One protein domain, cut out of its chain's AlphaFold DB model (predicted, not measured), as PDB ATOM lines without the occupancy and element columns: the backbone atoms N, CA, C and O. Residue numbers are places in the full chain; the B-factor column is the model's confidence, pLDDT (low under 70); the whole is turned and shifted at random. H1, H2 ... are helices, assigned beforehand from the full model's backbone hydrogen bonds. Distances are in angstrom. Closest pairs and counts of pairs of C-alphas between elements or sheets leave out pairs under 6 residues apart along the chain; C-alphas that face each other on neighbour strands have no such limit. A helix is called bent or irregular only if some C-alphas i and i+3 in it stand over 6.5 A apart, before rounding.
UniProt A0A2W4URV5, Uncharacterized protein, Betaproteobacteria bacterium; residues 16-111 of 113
ATOM      1  N   GLN A  16      84.898 -12.697  28.659       89.12
ATOM      2  CA  GLN A  16      83.560 -12.167  28.409       89.12
ATOM      3  C   GLN A  16      83.555 -10.642  28.293       89.12
ATOM      4  O   GLN A  16      82.873 -10.117  27.422       89.12
ATOM      5  N   ALA A  17      84.298  -9.928  29.145       88.56
ATOM      6  CA  ALA A  17      84.400  -8.469  29.064       88.56
ATOM      7  C   ALA A  17      85.052  -8.028  27.745       88.56
ATOM      8  O   ALA A  17      84.541  -7.129  27.080       88.56
ATOM      9  N   TYR A  18      86.101  -8.738  27.328       90.12
ATOM     10  CA  TYR A  18      86.775  -8.503  26.058       90.12
ATOM     11  C   TYR A  18      85.838  -8.726  24.865       90.12
ATOM     12  O   TYR A  18      85.650  -7.818  24.057       90.12
ATOM     13  N   LEU A  19      85.188  -9.894  24.799       92.38
ATOM     14  CA  LEU A  19      84.215 -10.216  23.749       92.38
ATOM     15  C   LEU A  19      83.058  -9.228  23.721       92.38
ATOM     16  O   LEU A  19      82.590  -8.837  22.658       92.38
ATOM     17  N   ASN A  20      82.596  -8.812  24.895       91.62
ATOM     18  CA  ASN A  20      81.540  -7.831  24.992       91.62
ATOM     19  C   ASN A  20      81.950  -6.500  24.352       91.62
ATOM     20  O   ASN A  20      81.130  -5.913  23.654       91.62
ATOM     21  N   GLY A  21      83.182  -6.043  24.579       89.94
ATOM     22  CA  GLY A  21      83.697  -4.810  23.989       89.94
ATOM     23  C   GLY A  21      83.891  -4.915  22.476       89.94
ATOM     24  O   GLY A  21      83.393  -4.067  21.746       89.94
ATOM     25  N   THR A  22      84.561  -5.966  21.991       91.19
ATOM     26  CA  THR A  22      84.802  -6.128  20.544       91.19
ATOM     27  C   THR A  22      83.507  -6.305  19.757       91.19
ATOM     28  O   THR A  22      83.345  -5.717  18.692       91.19
ATOM     29  N   LEU A  23      82.554  -7.079  20.278       94.62
ATOM     30  CA  LEU A  23      81.278  -7.285  19.598       94.62
ATOM     31  C   LEU A  23      80.377  -6.048  19.669       94.62
ATOM     32  O   LEU A  23      79.615  -5.815  18.735       94.62
ATOM     33  N   ASP A  24      80.461  -5.234  20.726       95.00
ATOM     34  CA  ASP A  24      79.755  -3.947  20.754       95.00
ATOM     35  C   ASP A  24      80.272  -3.003  19.660       95.00
ATOM     36  O   ASP A  24      79.460  -2.320  19.035       95.00
ATOM     37  N   ASP A  25      81.579  -3.004  19.375       94.00
ATOM     38  CA  ASP A  25      82.161  -2.216  18.281       94.00
ATOM     39  C   ASP A  25      81.629  -2.669  16.905       94.00
ATOM     40  O   ASP A  25      81.208  -1.833  16.101       94.00
ATOM     41  N   GLU A  26      81.546  -3.983  16.654       95.31
ATOM     42  CA  GLU A  26      80.908  -4.530  15.440       95.31
ATOM     43  C   GLU A  26      79.418  -4.152  15.359       95.31
ATOM     44  O   GLU A  26      78.885  -3.788  14.300       95.31
ATOM     45  N   GLY A  27      78.740  -4.172  16.509       96.62
ATOM     46  CA  GLY A  27      77.366  -3.709  16.652       96.62
ATOM     47  C   GLY A  27      77.201  -2.230  16.302       96.62
ATOM     48  O   GLY A  27      76.268  -1.868  15.580       96.62
ATOM     49  N   ALA A  28      78.114  -1.375  16.763       97.12
ATOM     50  CA  ALA A  28      78.117   0.054  16.478       97.12
ATOM     51  C   ALA A  28      78.386   0.348  14.998       97.12
ATOM     52  O   ALA A  28      77.680   1.167  14.399       97.12
ATOM     53  N   ALA A  29      79.338  -0.357  14.382       96.44
ATOM     54  CA  ALA A  29      79.630  -0.234  12.957       96.44
ATOM     55  C   ALA A  29      78.412  -0.613  12.096       96.44
ATOM     56  O   ALA A  29      78.004   0.146  11.212       96.44
ATOM     57  N   THR A  30      77.773  -1.743  12.406       97.50
ATOM     58  CA  THR A  30      76.570  -2.209  11.701       97.50
ATOM     59  C   THR A  30      75.385  -1.262  11.923       97.50
ATOM     60  O   THR A  30      74.680  -0.921  10.971       97.50
ATOM     61  N   MET A  31      75.185  -0.754  13.146       97.31
ATOM     62  CA  MET A  31      74.158   0.259  13.426       97.31
ATOM     63  C   MET A  31      74.381   1.522  12.585       97.31
ATOM     64  O   MET A  31      73.426   2.063  12.023       97.31
ATOM     65  N   LYS A  32      75.635   1.978  12.459       97.81
ATOM     66  CA  LYS A  32      75.967   3.158  11.657       97.81
ATOM     67  C   LYS A  32      75.744   2.923  10.165       97.81
ATOM     68  O   LYS A  32      75.242   3.821   9.494       97.81
ATOM     69  N   ASN A  33      76.047   1.732   9.649       98.19
ATOM     70  CA  ASN A  33      75.727   1.371   8.269       98.19
ATOM     71  C   ASN A  33      74.211   1.411   8.001       98.19
ATOM     72  O   ASN A  33      73.805   2.036   7.023       98.19
ATOM     73  N   ILE A  34      73.376   0.862   8.894       98.25
ATOM     74  CA  ILE A  34      71.906   0.954   8.780       98.25
ATOM     75  C   ILE A  34      71.439   2.412   8.805       98.25
ATOM     76  O   ILE A  34      70.584   2.802   8.010       98.25
ATOM     77  N   GLN A  35      71.991   3.227   9.708       97.75
ATOM     78  CA  GLN A  35      71.643   4.644   9.798       97.75
ATOM     79  C   GLN A  35      71.931   5.369   8.477       97.75
ATOM     80  O   GLN A  35      71.037   6.001   7.919       97.75
ATOM     81  N   VAL A  36      73.155   5.239   7.958       98.19
ATOM     82  CA  VAL A  36      73.580   5.903   6.717       98.19
ATOM     83  C   VAL A  36      72.773   5.403   5.518       98.19
ATOM     84  O   VAL A  36      72.360   6.205   4.686       98.19
ATOM     85  N   GLN A  37      72.484   4.101   5.442       98.44
ATOM     86  CA  GLN A  37      71.636   3.538   4.390       98.44
ATOM     87  C   GLN A  37      70.255   4.207   4.359       98.44
ATOM     88  O   GLN A  37      69.797   4.642   3.302       98.44
ATOM     89  N   ARG A  38      69.616   4.367   5.523       98.00
ATOM     90  CA  ARG A  38      68.312   5.037   5.630       98.00
ATOM     91  C   ARG A  38      68.385   6.525   5.298       98.00
ATOM     92  O   ARG A  38      67.494   7.019   4.615       98.00
ATOM     93  N   GLU A  39      69.431   7.218   5.746       98.12
ATOM     94  CA  GLU A  39      69.664   8.635   5.429       98.12
ATOM     95  C   GLU A  39      69.794   8.853   3.911       98.12
ATOM     96  O   GLU A  39      69.157   9.753   3.362       98.12
ATOM     97  N   ILE A  40      70.547   7.994   3.214       98.31
ATOM     98  CA  ILE A  40      70.715   8.067   1.755       98.31
ATOM     99  C   ILE A  40      69.385   7.816   1.036       98.31
ATOM    100  O   ILE A  40      69.014   8.605   0.166       98.31
ATOM    101  N   ILE A  41      68.642   6.767   1.410       98.25
ATOM    102  CA  ILE A  41      67.335   6.455   0.806       98.25
ATOM    103  C   ILE A  41      66.350   7.612   1.023       98.25
ATOM    104  O   ILE A  41      65.651   8.017   0.094       98.25
ATOM    105  N   GLN A  42      66.315   8.190   2.227       98.00
ATOM    106  CA  GLN A  42      65.438   9.319   2.546       98.00
ATOM    107  C   GLN A  42      65.781  10.577   1.734       98.00
ATOM    108  O   GLN A  42      64.883  11.345   1.390       98.00
ATOM    109  N   ALA A  43      67.056  10.777   1.397       98.31
ATOM    110  CA  ALA A  43      67.511  11.859   0.528       98.31
ATOM    111  C   ALA A  43      67.275  11.591  -0.977       98.31
ATOM    112  O   ALA A  43      67.646  12.420  -1.806       98.31
ATOM    113  N   GLY A  44      66.673  10.452  -1.345       98.12
ATOM    114  CA  GLY A  44      66.446  10.049  -2.737       98.12
ATOM    115  C   GLY A  44      67.666   9.417  -3.417       98.12
ATOM    116  O   GLY A  44      67.692   9.295  -4.640       98.12
ATOM    117  N   GLY A  45      68.686   9.040  -2.644       98.19
ATOM    118  CA  GLY A  45      69.853   8.312  -3.128       98.19
ATOM    119  C   GLY A  45      69.616   6.800  -3.269       98.19
ATOM    120  O   GLY A  45      68.535   6.296  -2.955       98.19
ATOM    121  N   PRO A  46      70.628   6.054  -3.746       98.00
ATOM    122  CA  PRO A  46      70.535   4.606  -3.918       98.00
ATOM    123  C   PRO A  46      70.564   3.856  -2.578       98.00
ATOM    124  O   PRO A  46      71.178   4.304  -1.611       98.00
ATOM    125  N   ASP A  47      69.974   2.662  -2.541       97.56
ATOM    126  CA  ASP A  47      70.158   1.744  -1.416       97.56
ATOM    127  C   ASP A  47      71.582   1.160  -1.441       97.56
ATOM    128  O   ASP A  47      71.945   0.412  -2.350       97.56
ATOM    129  N   ILE A  48      72.395   1.518  -0.443       97.19
ATOM    130  CA  ILE A  48      73.771   1.016  -0.278       97.19
ATOM    131  C   ILE A  48      73.837  -0.355   0.415       97.19
ATOM    132  O   ILE A  48      74.924  -0.907   0.582       97.19
ATOM    133  N   GLY A  49      72.690  -0.899   0.827       97.12
ATOM    134  CA  GLY A  49      72.566  -2.170   1.524       97.12
ATOM    135  C   GLY A  49      73.048  -2.148   2.978       97.12
ATOM    136  O   GLY A  49      73.565  -1.154   3.500       97.12
ATOM    137  N   ILE A  50      72.869  -3.297   3.635       96.94
ATOM    138  CA  ILE A  50      73.395  -3.579   4.973       96.94
ATOM    139  C   ILE A  50      74.569  -4.555   4.832       96.94
ATOM    140  O   ILE A  50      74.463  -5.562   4.129       96.94
ATOM    141  N   ALA A  51      75.693  -4.256   5.477       92.69
ATOM    142  CA  ALA A  51      76.880  -5.101   5.472       92.69
ATOM    143  C   ALA A  51      76.653  -6.414   6.252       92.69
ATOM    144  O   ALA A  51      75.802  -6.494   7.138       92.69
ATOM    145  N   GLY A  52      77.431  -7.448   5.928       91.50
ATOM    146  CA  GLY A  52      77.312  -8.777   6.541       91.50
ATOM    147  C   GLY A  52      76.289  -9.684   5.851       91.50
ATOM    148  O   GLY A  52      75.735  -9.358   4.798       91.50
ATOM    149  N   ASN A  53      76.052 -10.853   6.437       93.56
ATOM    150  CA  ASN A  53      75.184 -11.885   5.891       93.56
ATOM    151  C   ASN A  53      73.706 -11.434   5.872       93.56
ATOM    152  O   ASN A  53      73.142 -11.144   6.932       93.56
ATOM    153  N   PRO A  54      73.023 -11.472   4.708       95.31
ATOM    154  CA  PRO A  54      71.615 -11.087   4.586       95.31
ATOM    155  C   PRO A  54      70.656 -11.798   5.545       95.31
ATOM    156  O   PRO A  54      69.635 -11.233   5.936       95.31
ATOM    157  N   LYS A  55      70.985 -13.021   5.980       95.81
ATOM    158  CA  LYS A  55      70.180 -13.771   6.958       95.81
ATOM    159  C   LYS A  55      70.100 -13.078   8.321       95.81
ATOM    160  O   LYS A  55      69.119 -13.268   9.036       95.81
ATOM    161  N   ASN A  56      71.092 -12.259   8.663       96.31
ATOM    162  CA  ASN A  56      71.182 -11.578   9.952       96.31
ATOM    163  C   ASN A  56      70.544 -10.176   9.926       96.31
ATOM    164  O   ASN A  56      70.193  -9.636  10.978       96.31
ATOM    165  N   HIS A  57      70.327  -9.602   8.733       97.56
ATOM    166  CA  HIS A  57      69.857  -8.221   8.555       97.56
ATOM    167  C   HIS A  57      68.545  -7.934   9.287       97.56
ATOM    168  O   HIS A  57      68.404  -6.871   9.886       97.56
ATOM    169  N   ALA A  58      67.603  -8.882   9.302       97.62
ATOM    170  CA  ALA A  58      66.329  -8.719  10.006       97.62
ATOM    171  C   ALA A  58      66.524  -8.459  11.511       97.62
ATOM    172  O   ALA A  58      65.868  -7.586  12.083       97.62
ATOM    173  N   SER A  59      67.472  -9.163  12.135       97.69
ATOM    174  CA  SER A  59      67.806  -8.991  13.550       97.69
ATOM    175  C   SER A  59      68.486  -7.642  13.802       97.69
ATOM    176  O   SER A  59      68.136  -6.924  14.743       97.69
ATOM    177  N   TYR A  60      69.385  -7.229  12.901       98.25
ATOM    178  CA  TYR A  60      70.040  -5.922  12.987       98.25
ATOM    179  C   TYR A  60      69.033  -4.768  12.861       98.25
ATOM    180  O   TYR A  60      69.028  -3.836  13.668       98.25
ATOM    181  N   ILE A  61      68.115  -4.868  11.895       98.19
ATOM    182  CA  ILE A  61      67.026  -3.910  11.677       98.19
ATOM    183  C   ILE A  61      66.098  -3.852  12.893       98.19
ATOM    184  O   ILE A  61      65.681  -2.760  13.283       98.19
ATOM    185  N   GLN A  62      65.781  -4.989  13.517       98.31
ATOM    186  CA  GLN A  62      64.951  -5.023  14.720       98.31
ATOM    187  C   GLN A  62      65.609  -4.267  15.881       98.31
ATOM    188  O   GLN A  62      64.940  -3.469  16.543       98.31
ATOM    189  N   ALA A  63      66.907  -4.473  16.113       98.19
ATOM    190  CA  ALA A  63      67.653  -3.752  17.141       98.19
ATOM    191  C   ALA A  63      67.721  -2.243  16.849       98.19
ATOM    192  O   ALA A  63      67.461  -1.439  17.743       98.19
ATOM    193  N   TYR A  64      67.965  -1.855  15.594       98.00
ATOM    194  CA  TYR A  64      67.946  -0.451  15.175       98.00
ATOM    195  C   TYR A  64      66.568   0.197  15.374       98.00
ATOM    196  O   TYR A  64      66.451   1.296  15.910       98.00
ATOM    197  N   ASN A  65      65.493  -0.493  14.988       98.19
ATOM    198  CA  ASN A  65      64.130   0.004  15.177       98.19
ATOM    199  C   ASN A  65      63.765   0.139  16.660       98.19
ATOM    200  O   ASN A  65      62.956   0.995  17.008       98.19
ATOM    201  N   GLN A  66      64.332  -0.701  17.528       98.44
ATOM    202  CA  GLN A  66      64.172  -0.560  18.970       98.44
ATOM    203  C   GLN A  66      64.925   0.670  19.494       98.44
ATOM    204  O   GLN A  66      64.331   1.452  20.230       98.44
ATOM    205  N   TYR A  67      66.155   0.901  19.028       98.06
ATOM    206  CA  TYR A  67      66.914   2.120  19.324       98.06
ATOM    207  C   TYR A  67      66.151   3.396  18.941       98.06
ATOM    208  O   TYR A  67      66.102   4.337  19.725       98.06
ATOM    209  N   LEU A  68      65.471   3.420  17.790       97.75
ATOM    210  CA  LEU A  68      64.636   4.567  17.406       97.75
ATOM    211  C   LEU A  68      63.482   4.849  18.384       97.75
ATOM    212  O   LEU A  68      62.968   5.965  18.406       97.75
ATOM    213  N   LYS A  69      63.044   3.852  19.161       98.19
ATOM    214  CA  LYS A  69      61.952   3.995  20.135       98.19
ATOM    215  C   LYS A  69      62.448   4.422  21.510       98.19
ATOM    216  O   LYS A  69      61.750   5.169  22.185       98.19
ATOM    217  N   ASP A  70      63.592   3.902  21.944       97.69
ATOM    218  CA  ASP A  70      64.072   4.052  23.322       97.69
ATOM    219  C   ASP A  70      65.339   4.908  23.471       97.69
ATOM    220  O   ASP A  70      65.704   5.258  24.591       97.69
ATOM    221  N   GLY A  71      66.008   5.263  22.371       96.62
ATOM    222  CA  GLY A  71      67.258   6.026  22.372       96.62
ATOM    223  C   GLY A  71      68.459   5.273  22.957       96.62
ATOM    224  O   GLY A  71      69.527   5.860  23.131       96.62
ATOM    225  N   ASN A  72      68.330   3.978  23.261       97.25
ATOM    226  CA  ASN A  72      69.365   3.198  23.931       97.25
ATOM    227  C   ASN A  72      70.323   2.552  22.918       97.25
ATOM    228  O   ASN A  72      70.205   1.373  22.570       97.25
ATOM    229  N   ALA A  73      71.302   3.338  22.466       95.31
ATOM    230  CA  ALA A  73      72.307   2.886  21.504       95.31
ATOM    231  C   ALA A  73      73.124   1.690  22.025       95.31
ATOM    232  O   ALA A  73      73.323   0.726  21.293       95.31
ATOM    233  N   GLN A  74      73.517   1.688  23.305       95.62
ATOM    234  CA  GLN A  74      74.318   0.601  23.880       95.62
ATOM    235  C   GLN A  74      73.592  -0.751  23.834       95.62
ATOM    236  O   GLN A  74      74.198  -1.783  23.551       95.62
ATOM    237  N   ASN A  75      72.281  -0.762  24.086       96.19
ATOM    238  CA  ASN A  75      71.467  -1.970  23.963       96.19
ATOM    239  C   ASN A  75      71.378  -2.452  22.508       96.19
ATOM    240  O   ASN A  75      71.397  -3.657  22.258       96.19
ATOM    241  N   ALA A  76      71.299  -1.531  21.543       97.62
ATOM    242  CA  ALA A  76      71.338  -1.890  20.129       97.62
ATOM    243  C   ALA A  76      72.701  -2.466  19.729       97.62
ATOM    244  O   ALA A  76      72.725  -3.531  19.116       97.62
ATOM    245  N   TYR A  77      73.812  -1.850  20.150       97.31
ATOM    246  CA  TYR A  77      75.165  -2.371  19.927       97.31
ATOM    247  C   TYR A  77      75.303  -3.790  20.462       97.31
ATOM    248  O   TYR A  77      75.649  -4.689  19.704       97.31
ATOM    249  N   ARG A  78      74.897  -4.023  21.716       96.81
ATOM    250  CA  ARG A  78      74.950  -5.351  22.339       96.81
ATOM    251  C   ARG A  78      74.150  -6.395  21.564       96.81
ATOM    252  O   ARG A  78      74.622  -7.516  21.371       96.81
ATOM    253  N   LYS A  79      72.932  -6.056  21.133       97.31
ATOM    254  CA  LYS A  79      72.061  -6.982  20.392       97.31
ATOM    255  C   LYS A  79      72.622  -7.305  19.014       97.31
ATOM    256  O   LYS A  79      72.692  -8.477  18.658       97.31
ATOM    257  N   ILE A  80      73.028  -6.285  18.261       97.81
ATOM    258  CA  ILE A  80      73.603  -6.456  16.925       97.81
ATOM    259  C   ILE A  80      74.922  -7.222  17.032       97.81
ATOM    260  O   ILE A  80      75.078  -8.247  16.380       97.81
ATOM    261  N   GLY A  81      75.813  -6.791  17.922       96.75
ATOM    262  CA  GLY A  81      77.109  -7.405  18.181       96.75
ATOM    263  C   GLY A  81      77.022  -8.875  18.568       96.75
ATOM    264  O   GLY A  81      77.758  -9.699  18.039       96.75
ATOM    265  N   SER A  82      76.076  -9.246  19.435       95.88
ATOM    266  CA  SER A  82      75.861 -10.653  19.791       95.88
ATOM    267  C   SER A  82      75.406 -11.499  18.599       95.88
ATOM    268  O   SER A  82      75.824 -12.649  18.481       95.88
ATOM    269  N   GLN A  83      74.549 -10.959  17.730       96.88
ATOM    270  CA  GLN A  83      74.076 -11.663  16.533       96.88
ATOM    271  C   GLN A  83      75.174 -11.769  15.477       96.88
ATOM    272  O   GLN A  83      75.334 -12.830  14.876       96.88
ATOM    273  N   PHE A  84      75.954 -10.703  15.311       95.81
ATOM    274  CA  PHE A  84      77.113 -10.651  14.432       95.81
ATOM    275  C   PHE A  84      78.168 -11.668  14.878       95.81
ATOM    276  O   PHE A  84      78.560 -12.542  14.112       95.81
ATOM    277  N   GLY A  85      78.544 -11.630  16.158       95.00
ATOM    278  CA  GLY A  85      79.520 -12.532  16.762       95.00
ATOM    279  C   GLY A  85      79.192 -14.009  16.571       95.00
ATOM    280  O   GLY A  85      80.091 -14.799  16.306       95.00
ATOM    281  N   ALA A  86      77.914 -14.379  16.677       95.12
ATOM    282  CA  ALA A  86      77.477 -15.766  16.568       95.12
ATOM    283  C   ALA A  86      77.293 -16.255  15.119       95.12
ATOM    284  O   ALA A  86      77.468 -17.445  14.863       95.12
ATOM    285  N   ASN A  87      76.913 -15.373  14.185       95.31
ATOM    286  CA  ASN A  87      76.396 -15.787  12.872       95.31
ATOM    287  C   ASN A  87      77.165 -15.230  11.665       95.31
ATOM    288  O   ASN A  87      76.946 -15.700  10.546       95.31
ATOM    289  N   GLU A  88      78.024 -14.228  11.846       94.69
ATOM    290  CA  GLU A  88      78.953 -13.789  10.804       94.69
ATOM    291  C   GLU A  88      80.228 -14.616  10.875       94.69
ATOM    292  O   GLU A  88      80.725 -14.918  11.960       94.69
ATOM    293  N   ILE A  89      80.763 -14.962   9.708       94.75
ATOM    294  CA  ILE A  89      81.947 -15.807   9.571       94.75
ATOM    295  C   ILE A  89      83.096 -14.965   9.027       94.75
ATOM    296  O   ILE A  89      82.930 -14.224   8.055       94.75
ATOM    297  N   THR A  90      84.270 -15.080   9.639       88.81
ATOM    298  CA  THR A  90      85.475 -14.424   9.138       88.81
ATOM    299  C   THR A  90      85.884 -15.053   7.807       88.81
ATOM    300  O   THR A  90      85.907 -16.274   7.640       88.81
ATOM    301  N   SER A  91      86.255 -14.224   6.835       87.56
ATOM    302  CA  SER A  91      86.735 -14.718   5.540       87.56
ATOM    303  C   SER A  91      88.126 -15.353   5.621       87.56
ATOM    304  O   SER A  91      88.497 -16.126   4.742       87.56
ATOM    305  N   THR A  92      88.900 -15.030   6.661       85.94
ATOM    306  CA  THR A  92      90.294 -15.461   6.819       85.94
ATOM    307  C   THR A  92      90.448 -16.746   7.624       85.94
ATOM    308  O   THR A  92      91.307 -17.553   7.285       85.94
ATOM    309  N   THR A  93      89.658 -16.941   8.688       89.44
ATOM    310  CA  THR A  93      89.777 -18.126   9.563       89.44
ATOM    311  C   THR A  93      88.597 -19.085   9.443       89.44
ATOM    312  O   THR A  93      88.702 -20.224   9.889       89.44
ATOM    313  N   GLY A  94      87.479 -18.662   8.840       92.38
ATOM    314  CA  GLY A  94      86.272 -19.482   8.711       92.38
ATOM    315  C   GLY A  94      85.530 -19.709  10.032       92.38
ATOM    316  O   GLY A  94      84.579 -20.487  10.076       92.38
ATOM    317  N   GLN A  95      85.948 -19.039  11.106       92.69
ATOM    318  CA  GLN A  95      85.293 -19.069  12.411       92.69
ATOM    319  C   GLN A  95      84.237 -17.969  12.489       92.69
ATOM    320  O   GLN A  95      84.324 -16.966  11.776       92.69
ATOM    321  N   ASN A  96      83.263 -18.118  13.387       95.50
ATOM    322  CA  ASN A  96      82.426 -16.976  13.730       95.50
ATOM    323  C   ASN A  96      83.252 -15.909  14.474       95.50
ATOM    324  O   ASN A  96      84.323 -16.193  15.020       95.50
ATOM    325  N   TYR A  97      82.772 -14.668  14.486       94.25
ATOM    326  CA  TYR A  97      83.514 -13.560  15.094       94.25
ATOM    327  C   TYR A  97      83.710 -13.714  16.612       94.25
ATOM    328  O   TYR A  97      84.736 -13.278  17.136       94.25
ATOM    329  N   ALA A  98      82.785 -14.359  17.330       93.88
ATOM    330  CA  ALA A  98      82.939 -14.617  18.762       93.88
ATOM    331  C   ALA A  98      84.090 -15.598  19.055       93.88
ATOM    332  O   ALA A  98      84.868 -15.376  19.983       93.88
ATOM    333  N   ASP A  99      84.235 -16.645  18.244       93.75
ATOM    334  CA  ASP A  99      85.327 -17.614  18.336       93.75
ATOM    335  C   ASP A  99      86.648 -17.004  17.876       93.75
ATOM    336  O   ASP A  99      87.673 -17.220  18.518       93.75
ATOM    337  N   TYR A 100      86.627 -16.191  16.818       93.56
ATOM    338  CA  TYR A 100      87.808 -15.483  16.330       93.56
ATOM    339  C   TYR A 100      88.395 -14.546  17.397       93.56
ATOM    340  O   TYR A 100      89.566 -14.666  17.766       93.56
ATOM    341  N   TYR A 101      87.579 -13.645  17.957       92.75
ATOM    342  CA  TYR A 101      88.033 -12.761  19.031       92.75
ATOM    343  C   TYR A 101      88.359 -13.540  20.306       92.75
ATOM    344  O   TYR A 101      89.341 -13.237  20.982       92.75
ATOM    345  N   GLY A 102      87.567 -14.561  20.629       92.12
ATOM    346  CA  GLY A 102      87.780 -15.400  21.800       92.12
ATOM    347  C   GLY A 102      89.122 -16.126  21.757       92.12
ATOM    348  O   GLY A 102      89.858 -16.084  22.737       92.12
ATOM    349  N   GLY A 103      89.472 -16.715  20.612       91.06
ATOM    350  CA  GLY A 103      90.760 -17.370  20.396       91.06
ATOM    351  C   GLY A 103      91.931 -16.403  20.553       91.06
ATOM    352  O   GLY A 103      92.878 -16.706  21.274       91.06
ATOM    353  N   TRP A 104      91.824 -15.192  19.994       90.25
ATOM    354  CA  TRP A 104      92.841 -14.159  20.203       90.25
ATOM    355  C   TRP A 104      93.003 -13.802  21.688       90.25
ATOM    356  O   TRP A 104      94.127 -13.674  22.175       90.25
ATOM    357  N   TYR A 105      91.903 -13.672  22.438       90.12
ATOM    358  CA  TYR A 105      91.980 -13.442  23.883       90.12
ATOM    359  C   TYR A 105      92.696 -14.593  24.596       90.12
ATOM    360  O   TYR A 105      93.576 -14.353  25.424       90.12
ATOM    361  N   ASP A 106      92.337 -15.832  24.274       90.06
ATOM    362  CA  ASP A 106      92.892 -17.020  24.916       90.06
ATOM    363  C   ASP A 106      94.408 -17.144  24.646       90.06
ATOM    364  O   ASP A 106      95.173 -17.423  25.570       90.06
ATOM    365  N   GLU A 107      94.867 -16.813  23.438       89.19
ATOM    366  CA  GLU A 107      96.292 -16.779  23.070       89.19
ATOM    367  C   GLU A 107      97.084 -15.668  23.780       89.19
ATOM    368  O   GLU A 107      98.225 -15.880  24.192       89.19
ATOM    369  N   ASN A 108      96.496 -14.477  23.941       86.94
ATOM    370  CA  ASN A 108      97.210 -13.298  24.450       86.94
ATOM    371  C   ASN A 108      97.088 -13.120  25.975       86.94
ATOM    372  O   ASN A 108      97.953 -12.507  26.608       86.94
ATOM    373  N   TYR A 109      96.019 -13.644  26.578       84.31
ATOM    374  CA  TYR A 109      95.667 -13.424  27.985       84.31
ATOM    375  C   TYR A 109      95.256 -14.700  28.730       84.31
ATOM    376  O   TYR A 109      95.355 -14.726  29.958       84.31
ATOM    377  N   GLY A 110      94.852 -15.769  28.033       69.25
ATOM    378  CA  GLY A 110      94.413 -17.036  28.642       69.25
ATOM    379  C   GLY A 110      95.515 -17.814  29.375       69.25
ATOM    380  O   GLY A 110      95.218 -18.656  30.220       69.25
ATOM    381  N   GLY A 111      96.787 -17.492  29.111       58.19
ATOM    382  CA  GLY A 111      97.953 -18.049  29.807       58.19
ATOM    383  C   GLY A 111      98.284 -17.405  31.161       58.19
ATOM    384  O   GLY A 111      99.196 -17.878  31.837       58.19
TER     385      GLY A 111
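This is residues 16 to 111 of the 113 residues of an uncharacterized protein of Betaproteobacteria bacterium (UniProt A0A2W4URV5). One long helix, H1, lies crosswise over a helical hairpin of H2 and H3, and a last helix, H4, turns off from the end of H3 at about a right angle, near the first residues of H1. Residues 43 to 53 lead from the end of H1 back to H2. The printed part has 96 residues with four named helices, in the order H1, H2, H3, H4, and no named strand; its class is all helix, with mostly crossed helix packing. It is only just compact, close to loose, with a radius of gyration of the C-alphas of 14.5 A, and its elongated outline spans 52 by 29 by 18 A.

Start at H1, residues 16 to 42, which with H3, residues 73 to 87, is a hub touching three helices. With residues 20 to 31 alone H1 touches H3, about perpendicular at 75 degrees; their closest C-alphas, of Gly 27 and Gly 81, are 4.0 A apart. With residues 30 to 34 alone it touches H2, residues 54 to 70, about perpendicular at 85 degrees, closest at the C-alphas of Met 31 and Tyr 64, 6.5 A. H2 and H3 form a hairpin, opposite ways at a shallow tilt of 13 degrees, with the C-alphas of Ala 63 and Ala 76 closest at 5.1 A. H4, residues 97 to 109, touches H3 about perpendicular at 87 degrees, closest at the C-alphas of Gly 85 and Tyr 97, 4.4 A. H4 is apart from H2. Every O i to N i+4 pair is within hydrogen-bond range in H1, H3 and H4, and 10 of 13 in H2.

Find C-alpha 16 at (83.560, -12.167, 28.409); from there H1 runs 38.2 A to C-alpha 42. H2 measures 25.2 A and is irregular, with C-alphas 55 and 58 7.0 A apart; H3 measures 21.0 A. H4 runs 17.7 A to C-alpha 109 at (95.667, -13.424, 27.985).

The printed part has no cut, and the C-alphas farthest apart, of Gly 44 and Gly 111, are 53.3 A apart. The link from H1 to H2 is long. Look at residues 110 to 111 for pLDDT under 70.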